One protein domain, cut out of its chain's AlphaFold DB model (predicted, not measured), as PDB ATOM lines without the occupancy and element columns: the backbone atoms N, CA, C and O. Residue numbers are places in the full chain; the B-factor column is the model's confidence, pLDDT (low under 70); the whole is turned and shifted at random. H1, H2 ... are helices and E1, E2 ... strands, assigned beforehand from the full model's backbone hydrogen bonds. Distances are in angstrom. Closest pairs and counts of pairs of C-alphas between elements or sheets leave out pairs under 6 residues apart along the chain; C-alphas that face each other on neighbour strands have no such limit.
ATOM      1  N   THR A 275    -103.084 -19.999 191.961       93.19
ATOM      2  CA  THR A 275    -103.420 -19.792 190.558       93.19
ATOM      3  C   THR A 275    -103.492 -21.115 189.804       93.19
ATOM      4  O   THR A 275    -102.939 -22.142 190.199       93.19
ATOM      5  N   ALA A 276    -104.189 -21.108 188.669       89.81
ATOM      6  CA  ALA A 276    -104.261 -22.284 187.798       89.81
ATOM      7  C   ALA A 276    -102.893 -22.698 187.216       89.81
ATOM      8  O   ALA A 276    -102.730 -23.857 186.824       89.81
ATOM      9  N   GLU A 277    -101.943 -21.761 187.139       90.50
ATOM     10  CA  GLU A 277    -100.569 -21.999 186.692       90.50
ATOM     11  C   GLU A 277     -99.772 -22.758 187.756       90.50
ATOM     12  O   GLU A 277     -99.257 -23.829 187.451       90.50
ATOM     13  N   GLU A 278     -99.796 -22.297 189.011       91.94
ATOM     14  CA  GLU A 278     -99.150 -22.975 190.149       91.94
ATOM     15  C   GLU A 278     -99.686 -24.403 190.329       91.94
ATOM     16  O   GLU A 278     -98.931 -25.365 190.442       91.94
ATOM     17  N   VAL A 279    -101.008 -24.587 190.259       90.44
ATOM     18  CA  VAL A 279    -101.614 -25.931 190.315       90.44
ATOM     19  C   VAL A 279    -101.260 -26.763 189.068       90.44
ATOM     20  O   VAL A 279    -101.222 -27.994 189.113       90.44
ATOM     21  N   GLY A 280    -100.969 -26.107 187.942       87.06
ATOM     22  CA  GLY A 280    -100.491 -26.730 186.709       87.06
ATOM     23  C   GLY A 280     -99.118 -27.394 186.835       87.06
ATOM     24  O   GLY A 280     -98.874 -28.379 186.136       87.06
ATOM     25  N   GLU A 281     -98.261 -26.931 187.748       87.88
ATOM     26  CA  GLU A 281     -96.921 -27.493 187.980       87.88
ATOM     27  C   GLU A 281     -96.962 -28.932 188.512       87.88
ATOM     28  O   GLU A 281     -96.044 -29.715 188.275       87.88
ATOM     29  N   PHE A 282     -98.067 -29.326 189.149       82.56
ATOM     30  CA  PHE A 282     -98.269 -30.686 189.650       82.56
ATOM     31  C   PHE A 282     -98.541 -31.710 188.536       82.56
ATOM     32  O   PHE A 282     -98.660 -32.899 188.818       82.56
ATOM     33  N   GLY A 283     -98.613 -31.287 187.269       76.44
ATOM     34  CA  GLY A 283     -98.597 -32.182 186.111       76.44
ATOM     35  C   GLY A 283     -99.586 -33.347 186.217       76.44
ATOM     36  O   GLY A 283    -100.715 -33.185 186.675       76.44
ATOM     37  N   HIS A 284     -99.165 -34.538 185.788       80.88
ATOM     38  CA  HIS A 284     -99.973 -35.759 185.811       80.88
ATOM     39  C   HIS A 284     -99.674 -36.628 187.037       80.88
ATOM     40  O   HIS A 284     -99.305 -37.789 186.883       80.88
ATOM     41  N   VAL A 285     -99.806 -36.081 188.245       84.19
ATOM     42  CA  VAL A 285     -99.545 -36.834 189.492       84.19
ATOM     43  C   VAL A 285    -100.801 -37.153 190.299       84.19
ATOM     44  O   VAL A 285    -100.744 -37.882 191.286       84.19
ATOM     45  N   LEU A 286    -101.958 -36.638 189.886       87.81
ATOM     46  CA  LEU A 286    -103.195 -36.760 190.648       87.81
ATOM     47  C   LEU A 286    -104.029 -37.930 190.145       87.81
ATOM     48  O   LEU A 286    -104.241 -38.082 188.946       87.81
ATOM     49  N   HIS A 287    -104.597 -38.722 191.043       87.19
ATOM     50  CA  HIS A 287    -105.645 -39.668 190.669       87.19
ATOM     51  C   HIS A 287    -106.735 -39.741 191.730       87.19
ATOM     52  O   HIS A 287    -106.545 -39.371 192.885       87.19
ATOM     53  N   CYS A 288    -107.908 -40.219 191.323       87.38
ATOM     54  CA  CYS A 288    -109.000 -40.515 192.240       87.38
ATOM     55  C   CYS A 288    -109.035 -42.019 192.512       87.38
ATOM     56  O   CYS A 288    -108.978 -42.806 191.568       87.38
ATOM     57  N   GLU A 289    -109.175 -42.421 193.775       84.69
ATOM     58  CA  GLU A 289    -109.156 -43.838 194.182       84.69
ATOM     59  C   GLU A 289    -110.225 -44.704 193.498       84.69
ATOM     60  O   GLU A 289    -110.052 -45.912 193.355       84.69
ATOM     61  N   CYS A 290    -111.333 -44.115 193.039       83.12
ATOM     62  CA  CYS A 290    -112.368 -44.879 192.346       83.12
ATOM     63  C   CYS A 290    -112.021 -45.216 190.887       83.12
ATOM     64  O   CYS A 290    -112.729 -46.004 190.259       83.12
ATOM     65  N   ALA A 291    -111.009 -44.570 190.299       69.19
ATOM     66  CA  ALA A 291    -110.603 -44.843 188.931       69.19
ATOM     67  C   ALA A 291    -109.723 -46.095 188.935       69.19
ATOM     68  O   ALA A 291    -108.596 -46.059 189.417       69.19
ATOM     69  N   SER A 292    -110.240 -47.210 188.409       59.53
ATOM     70  CA  SER A 292    -109.460 -48.438 188.242       59.53
ATOM     71  C   SER A 292    -109.086 -48.662 186.770       59.53
ATOM     72  O   SER A 292    -109.979 -48.716 185.918       59.53
ATOM     73  N   PRO A 293    -107.791 -48.827 186.447       59.31
ATOM     74  CA  PRO A 293    -106.647 -48.561 187.319       59.31
ATOM     75  C   PRO A 293    -106.424 -47.056 187.503       59.31
ATOM     76  O   PRO A 293    -106.739 -46.263 186.612       59.31
ATOM     77  N   ALA A 294    -105.841 -46.703 188.646       66.44
ATOM     78  CA  ALA A 294    -105.516 -45.349 189.081       66.44
ATOM     79  C   ALA A 294    -104.408 -44.728 188.211       66.44
ATOM     80  O   ALA A 294    -103.234 -44.664 188.593       66.44
ATOM     81  N   ILE A 295    -104.775 -44.334 186.991       69.44
ATOM     82  CA  ILE A 295    -103.908 -43.581 186.091       69.44
ATOM     83  C   ILE A 295    -103.847 -42.151 186.617       69.44
ATOM     84  O   ILE A 295    -104.871 -41.567 186.968       69.44
ATOM     85  N   ALA A 296    -102.635 -41.616 186.706       79.81
ATOM     86  CA  ALA A 296    -102.445 -40.240 187.101       79.81
ATOM     87  C   ALA A 296    -102.853 -39.300 185.956       79.81
ATOM     88  O   ALA A 296    -102.637 -39.576 184.774       79.81
ATOM     89  N   HIS A 297    -103.500 -38.209 186.320       84.06
ATOM     90  CA  HIS A 297    -104.124 -37.238 185.445       84.06
ATOM     91  C   HIS A 297    -103.690 -35.841 185.869       84.06
ATOM     92  O   HIS A 297    -103.269 -35.626 187.007       84.06
ATOM     93  N   ASP A 298    -103.810 -34.884 184.950       88.12
ATOM     94  CA  ASP A 298    -103.715 -33.484 185.347       88.12
ATOM     95  C   ASP A 298    -104.870 -33.089 186.268       88.12
ATOM     96  O   ASP A 298    -105.947 -33.702 186.284       88.12
ATOM     97  N   TRP A 299    -104.634 -32.030 187.033       89.69
ATOM     98  CA  TRP A 299    -105.585 -31.526 188.007       89.69
ATOM     99  C   TRP A 299    -106.942 -31.175 187.377       89.69
ATOM    100  O   TRP A 299    -107.977 -31.483 187.969       89.69
ATOM    101  N   ARG A 300    -106.975 -30.632 186.148       90.56
ATOM    102  CA  ARG A 300    -108.227 -30.282 185.448       90.56
ATOM    103  C   ARG A 300    -109.058 -31.533 185.168       90.56
ATOM    104  O   ARG A 300    -110.264 -31.548 185.424       90.56
ATOM    105  N   ASN A 301    -108.428 -32.609 184.704       89.19
ATOM    106  CA  ASN A 301    -109.076 -33.897 184.472       89.19
ATOM    107  C   ASN A 301    -109.603 -34.522 185.770       89.19
ATOM    108  O   ASN A 301    -110.714 -35.059 185.779       89.19
ATOM    109  N   VAL A 302    -108.869 -34.396 186.880       89.94
ATOM    110  CA  VAL A 302    -109.352 -34.844 188.196       89.94
ATOM    111  C   VAL A 302    -110.549 -34.020 188.664       89.94
ATOM    112  O   VAL A 302    -111.531 -34.603 189.131       89.94
ATOM    113  N   VAL A 303    -110.547 -32.698 188.466       91.19
ATOM    114  CA  VAL A 303    -111.715 -31.856 188.769       91.19
ATOM    115  C   VAL A 303    -112.926 -32.279 187.942       91.19
ATOM    116  O   VAL A 303    -114.014 -32.460 188.491       91.19
ATOM    117  N   LEU A 304    -112.760 -32.497 186.636       90.56
ATOM    118  CA  LEU A 304    -113.858 -32.933 185.770       90.56
ATOM    119  C   LEU A 304    -114.397 -34.304 186.160       90.56
ATOM    120  O   LEU A 304    -115.615 -34.499 186.190       90.56
ATOM    121  N   HIS A 305    -113.507 -35.239 186.481       89.62
ATOM    122  CA  HIS A 305    -113.877 -36.544 187.000       89.62
ATOM    123  C   HIS A 305    -114.689 -36.399 188.295       89.62
ATOM    124  O   HIS A 305    -115.799 -36.923 188.398       89.62
ATOM    125  N   ARG A 306    -114.183 -35.632 189.263       88.75
ATOM    126  CA  ARG A 306    -114.799 -35.487 190.584       88.75
ATOM    127  C   ARG A 306    -116.140 -34.760 190.532       88.75
ATOM    128  O   ARG A 306    -117.107 -35.244 191.114       88.75
ATOM    129  N   ALA A 307    -116.234 -33.680 189.763       89.31
ATOM    130  CA  ALA A 307    -117.485 -32.957 189.546       89.31
ATOM    131  C   ALA A 307    -118.549 -33.820 188.844       89.31
ATOM    132  O   ALA A 307    -119.742 -33.644 189.080       89.31
ATOM    133  N   ARG A 308    -118.137 -34.761 187.982       88.31
ATOM    134  CA  ARG A 308    -119.058 -35.633 187.241       88.31
ATOM    135  C   ARG A 308    -119.525 -36.840 188.048       88.31
ATOM    136  O   ARG A 308    -120.708 -37.163 187.994       88.31
ATOM    137  N   TYR A 309    -118.614 -37.519 188.737       86.44
ATOM    138  CA  TYR A 309    -118.890 -38.828 189.339       86.44
ATOM    139  C   TYR A 309    -119.107 -38.777 190.853       86.44
ATOM    140  O   TYR A 309    -119.805 -39.636 191.381       86.44
ATOM    141  N   HIS A 310    -118.603 -37.744 191.539       85.44
ATOM    142  CA  HIS A 310    -118.636 -37.644 193.007       85.44
ATOM    143  C   HIS A 310    -119.454 -36.457 193.519       85.44
ATOM    144  O   HIS A 310    -119.322 -36.066 194.677       85.44
ATOM    145  N   ARG A 311    -120.318 -35.883 192.671       72.00
ATOM    146  CA  ARG A 311    -121.140 -34.701 192.991       72.00
ATOM    147  C   ARG A 311    -122.014 -34.895 194.230       72.00
ATOM    148  O   ARG A 311    -122.147 -33.984 195.032       72.00
ATOM    149  N   THR A 312    -122.643 -36.061 194.346       67.38
ATOM    150  CA  THR A 312    -123.636 -36.371 195.389       67.38
ATOM    151  C   THR A 312    -123.140 -37.415 196.382       67.38
ATOM    152  O   THR A 312    -123.935 -37.926 197.169       67.38
ATOM    153  N   SER A 313    -121.865 -37.804 196.305       61.34
ATOM    154  CA  SER A 313    -121.351 -38.854 197.180       61.34
ATOM    155  C   SER A 313    -121.205 -38.306 198.594       61.34
ATOM    156  O   SER A 313    -120.518 -37.303 198.787       61.34
ATOM    157  N   ALA A 314    -121.840 -38.966 199.566       63.59
ATOM    158  CA  ALA A 314    -121.670 -38.649 200.984       63.59
ATOM    159  C   ALA A 314    -120.211 -38.860 201.425       63.59
ATOM    160  O   ALA A 314    -119.680 -38.084 202.212       63.59
ATOM    161  N   GLU A 315    -119.544 -39.857 200.842       71.50
ATOM    162  CA  GLU A 315    -118.114 -40.098 200.993       71.50
ATOM    163  C   GLU A 315    -117.469 -39.992 199.614       71.50
ATOM    164  O   GLU A 315    -117.663 -40.843 198.740       71.50
ATOM    165  N   LYS A 316    -116.754 -38.895 199.365       78.88
ATOM    166  CA  LYS A 316    -115.997 -38.750 198.123       78.88
ATOM    167  C   LYS A 316    -114.706 -39.569 198.254       78.88
ATOM    168  O   LYS A 316    -113.988 -39.347 199.229       78.88
ATOM    169  N   PRO A 317    -114.369 -40.445 197.289       83.50
ATOM    170  CA  PRO A 317    -113.088 -41.155 197.287       83.50
ATOM    171  C   PRO A 317    -111.916 -40.178 197.404       83.50
ATOM    172  O   PRO A 317    -112.035 -39.030 196.948       83.50
ATOM    173  N   ALA A 318    -110.792 -40.590 197.993       85.31
ATOM    174  CA  ALA A 318    -109.682 -39.668 198.175       85.31
ATOM    175  C   ALA A 318    -109.089 -39.242 196.821       85.31
ATOM    176  O   ALA A 318    -109.168 -39.951 195.807       85.31
ATOM    177  N   ILE A 319    -108.531 -38.032 196.804       88.69
ATOM    178  CA  ILE A 319    -107.626 -37.593 195.744       88.69
ATOM    179  C   ILE A 319    -106.233 -37.925 196.247       88.69
ATOM    180  O   ILE A 319    -105.832 -37.443 197.302       88.69
ATOM    181  N   VAL A 320    -105.529 -38.768 195.508       86.75
ATOM    182  CA  VAL A 320    -104.178 -39.182 195.856       86.75
ATOM    183  C   VAL A 320    -103.214 -38.390 194.988       86.75
ATOM    184  O   VAL A 320    -103.302 -38.421 193.757       86.75
ATOM    185  N   VAL A 321    -102.312 -37.676 195.655       86.38
ATOM    186  CA  VAL A 321    -101.158 -37.023 195.042       86.38
ATOM    187  C   VAL A 321    -100.025 -38.035 195.031       86.38
ATOM    188  O   VAL A 321     -99.654 -38.569 196.074       86.38
ATOM    189  N   ASP A 322     -99.515 -38.342 193.851       80.56
ATOM    190  CA  ASP A 322     -98.420 -39.285 193.686       80.56
ATOM    191  C   ASP A 322     -97.101 -38.580 193.346       80.56
ATOM    192  O   ASP A 322     -97.045 -37.379 193.105       80.56
ATOM    193  N   THR A 323     -96.020 -39.351 193.307       81.06
ATOM    194  CA  THR A 323     -94.773 -38.950 192.651       81.06
ATOM    195  C   THR A 323     -94.854 -39.228 191.149       81.06
ATOM    196  O   THR A 323     -95.536 -40.158 190.715       81.06
ATOM    197  N   GLU A 324     -94.122 -38.463 190.338       73.88
ATOM    198  CA  GLU A 324     -94.017 -38.717 188.892       73.88
ATOM    199  C   GLU A 324     -93.508 -40.144 188.607       73.88
ATOM    200  O   GLU A 324     -94.064 -40.872 187.784       73.88
ATOM    201  N   GLU A 325     -92.515 -40.595 189.378       80.00
ATOM    202  CA  GLU A 325     -91.958 -41.950 189.326       80.00
ATOM    203  C   GLU A 325     -93.008 -43.023 189.665       80.00
ATOM    204  O   GLU A 325     -93.111 -44.047 188.981       80.00
ATOM    205  N   GLY A 326     -93.829 -42.779 190.692       78.44
ATOM    206  CA  GLY A 326     -94.942 -43.646 191.080       78.44
ATOM    207  C   GLY A 326     -96.003 -43.760 189.985       78.44
ATOM    208  O   GLY A 326     -96.474 -44.867 189.683       78.44
ATOM    209  N   ALA A 327     -96.320 -42.643 189.328       75.19
ATOM    210  CA  ALA A 327     -97.296 -42.585 188.253       75.19
ATOM    211  C   ALA A 327     -96.796 -43.359 187.026       75.19
ATOM    212  O   ALA A 327     -97.517 -44.207 186.488       75.19
ATOM    213  N   MET A 328     -95.535 -43.143 186.638       75.19
ATOM    214  CA  MET A 328     -94.879 -43.876 185.555       75.19
ATOM    215  C   MET A 328     -94.842 -45.380 185.826       75.19
ATOM    216  O   MET A 328     -95.187 -46.173 184.945       75.19
ATOM    217  N   LYS A 329     -94.480 -45.785 187.049       81.44
ATOM    218  CA  LYS A 329     -94.434 -47.198 187.436       81.44
ATOM    219  C   LYS A 329     -95.803 -47.866 187.309       81.44
ATOM    220  O   LYS A 329     -95.878 -48.956 186.755       81.44
ATOM    221  N   ARG A 330     -96.898 -47.223 187.736       74.81
ATOM    222  CA  ARG A 330     -98.251 -47.794 187.578       74.81
ATOM    223  C   ARG A 330     -98.669 -47.947 186.120       74.81
ATOM    224  O   ARG A 330     -99.281 -48.952 185.761       74.81
ATOM    225  N   VAL A 331     -98.354 -46.963 185.275       73.56
ATOM    226  CA  VAL A 331     -98.630 -47.055 183.832       73.56
ATOM    227  C   VAL A 331     -97.848 -48.218 183.219       73.56
ATOM    228  O   VAL A 331     -98.419 -49.002 182.457       73.56
ATOM    229  N   PHE A 332     -96.574 -48.363 183.589       77.38
ATOM    230  CA  PHE A 332     -95.730 -49.468 183.148       77.38
ATOM    231  C   PHE A 332     -96.257 -50.827 183.629       77.38
ATOM    232  O   PHE A 332     -96.459 -51.716 182.804       77.38
ATOM    233  N   ASP A 333     -96.557 -50.974 184.922       80.88
ATOM    234  CA  ASP A 333     -97.078 -52.211 185.514       80.88
ATOM    235  C   ASP A 333     -98.383 -52.643 184.814       80.88
ATOM    236  O   ASP A 333     -98.517 -53.795 184.405       80.88
ATOM    237  N   LYS A 334     -99.300 -51.702 184.538       75.44
ATOM    238  CA  LYS A 334    -100.527 -51.969 183.764       75.44
ATOM    239  C   LYS A 334    -100.230 -52.426 182.334       75.44
ATOM    240  O   LYS A 334    -100.913 -53.303 181.806       75.44
ATOM    241  N   HIS A 335     -99.256 -51.803 181.673       77.00
ATOM    242  CA  HIS A 335     -98.863 -52.200 180.325       77.00
ATOM    243  C   HIS A 335     -98.312 -53.633 180.319       77.00
ATOM    244  O   HIS A 335     -98.720 -54.439 179.484       77.00
ATOM    245  N   VAL A 336     -97.475 -53.980 181.300       80.50
ATOM    246  CA  VAL A 336     -96.952 -55.340 181.495       80.50
ATOM    247  C   VAL A 336     -98.075 -56.338 181.794       80.50
ATOM    248  O   VAL A 336     -98.116 -57.397 181.170       80.50
ATOM    249  N   GLU A 337     -99.022 -56.010 182.675       79.75
ATOM    250  CA  GLU A 337    -100.196 -56.852 182.952       79.75
ATOM    251  C   GLU A 337    -101.048 -57.079 181.697       79.75
ATOM    252  O   GLU A 337    -101.457 -58.206 181.417       79.75
ATOM    253  N   SER A 338    -101.281 -56.030 180.903       75.94
ATOM    254  CA  SER A 338    -102.039 -56.118 179.653       75.94
ATOM    255  C   SER A 338    -101.338 -56.998 178.614       75.94
ATOM    256  O   SER A 338    -101.995 -57.822 177.974       75.94
ATOM    257  N   LEU A 339    -100.013 -56.888 178.484       75.31
ATOM    258  CA  LEU A 339     -99.209 -57.766 177.627       75.31
ATOM    259  C   LEU A 339     -99.221 -59.218 178.134       75.31
ATOM    260  O   LEU A 339     -99.350 -60.156 177.343       75.31
ATOM    261  N   GLY A 340     -99.161 -59.416 179.453       67.25
ATOM    262  CA  GLY A 340     -99.286 -60.725 180.095       67.25
ATOM    263  C   GLY A 340    -100.643 -61.384 179.825       67.25
ATOM    264  O   GLY A 340    -100.689 -62.559 179.459       67.25
ATOM    265  N   GLN A 341    -101.738 -60.627 179.908       58.56
ATOM    266  CA  GLN A 341    -103.092 -61.094 179.583       58.56
ATOM    267  C   GLN A 341    -103.285 -61.386 178.085       58.56
ATOM    268  O   GLN A 341    -103.977 -62.340 177.726       58.56
TER     269      GLN A 341
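AT A GLANCE: This is residues 275 to 341 of the 358 residues of the protein "RHTO0S02e04852g1_1" of Rhodosporidium toruloides (UniProt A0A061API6). Two short strands, E1 and E2, make a small antiparallel ladder near the middle; helix H2 packs on it, mostly by way of E1, and the longest helix, H3, leads away from it as an arm. The short helix H1 sits at the far end from the tip of H3, close to the start of H2, while residues 335 to 341 of H3 stick out free. The printed part has 67 residues, with three named helices and two named strands in the order H1, E1, H2, E2, H3, and the class is mostly helix. The outline is flat, spanning 38 by 29 by 14 A, and the whole is only just loose, close to compact, with a radius of gyration of the C-alphas of 13.2 A.

IN THESE COORDINATES: Begin at C-alpha 276, at (-104.261, -22.284, 187.798), where H1 starts; it covers residues 276 to 280 and measures 5.9 A from first to last C-alpha. Next look at residues 286 to 288 for E1, 7.1 A long. Find C-alpha 299 at (-105.585, -31.526, 188.007); from there H2 runs through residues 299 to 309, over 15.2 A. E2 follows at residues 319 to 321, 6.5 A long. H3 takes residues 324 to 341, 25.9 A from end to end, and finishes at C-alpha 341, at (-103.092, -61.094, 179.583).

HOW THE PARTS SIT: Look first at the sheet, where E1 and E2 are antiparallel neighbours, with 152 degrees between their directions. The C-alphas of His 287 and Val 320 face each other at 5.4 A, and you will find N 287 within hydrogen-bond range of O 320 at 3.0 A and N 320 of O 287 at 2.9 A. Between E1 and H2 there are 5 pairs of C-alphas within 8 A, the closest being those of Leu 286 and Trp 299, 6.3 A apart. H1 and H2 are close but not clearly touching; their closest C-alphas, those of Gly 280 and Trp 299, are 7.1 A apart. H3 is apart from H1, from H2 and from E1. In H1, H2 and H3 every O i to N i+4 pair is within hydrogen-bond range.

THE WHOLE: The two C-alphas farthest apart are the first and last printed, those of Thr 275 and Gln 341, at 42.7 A. The printed part has no cut. The links H1 to E1 and E2 to H3 are tight, the links E1 to H2 and H2 to E2 are short, and no link is long. In the B-factor column the mean pLDDT of the printed part is 80.6; look for values under 70 at residues 291 to 295, 312 to 314 and 340 to 341.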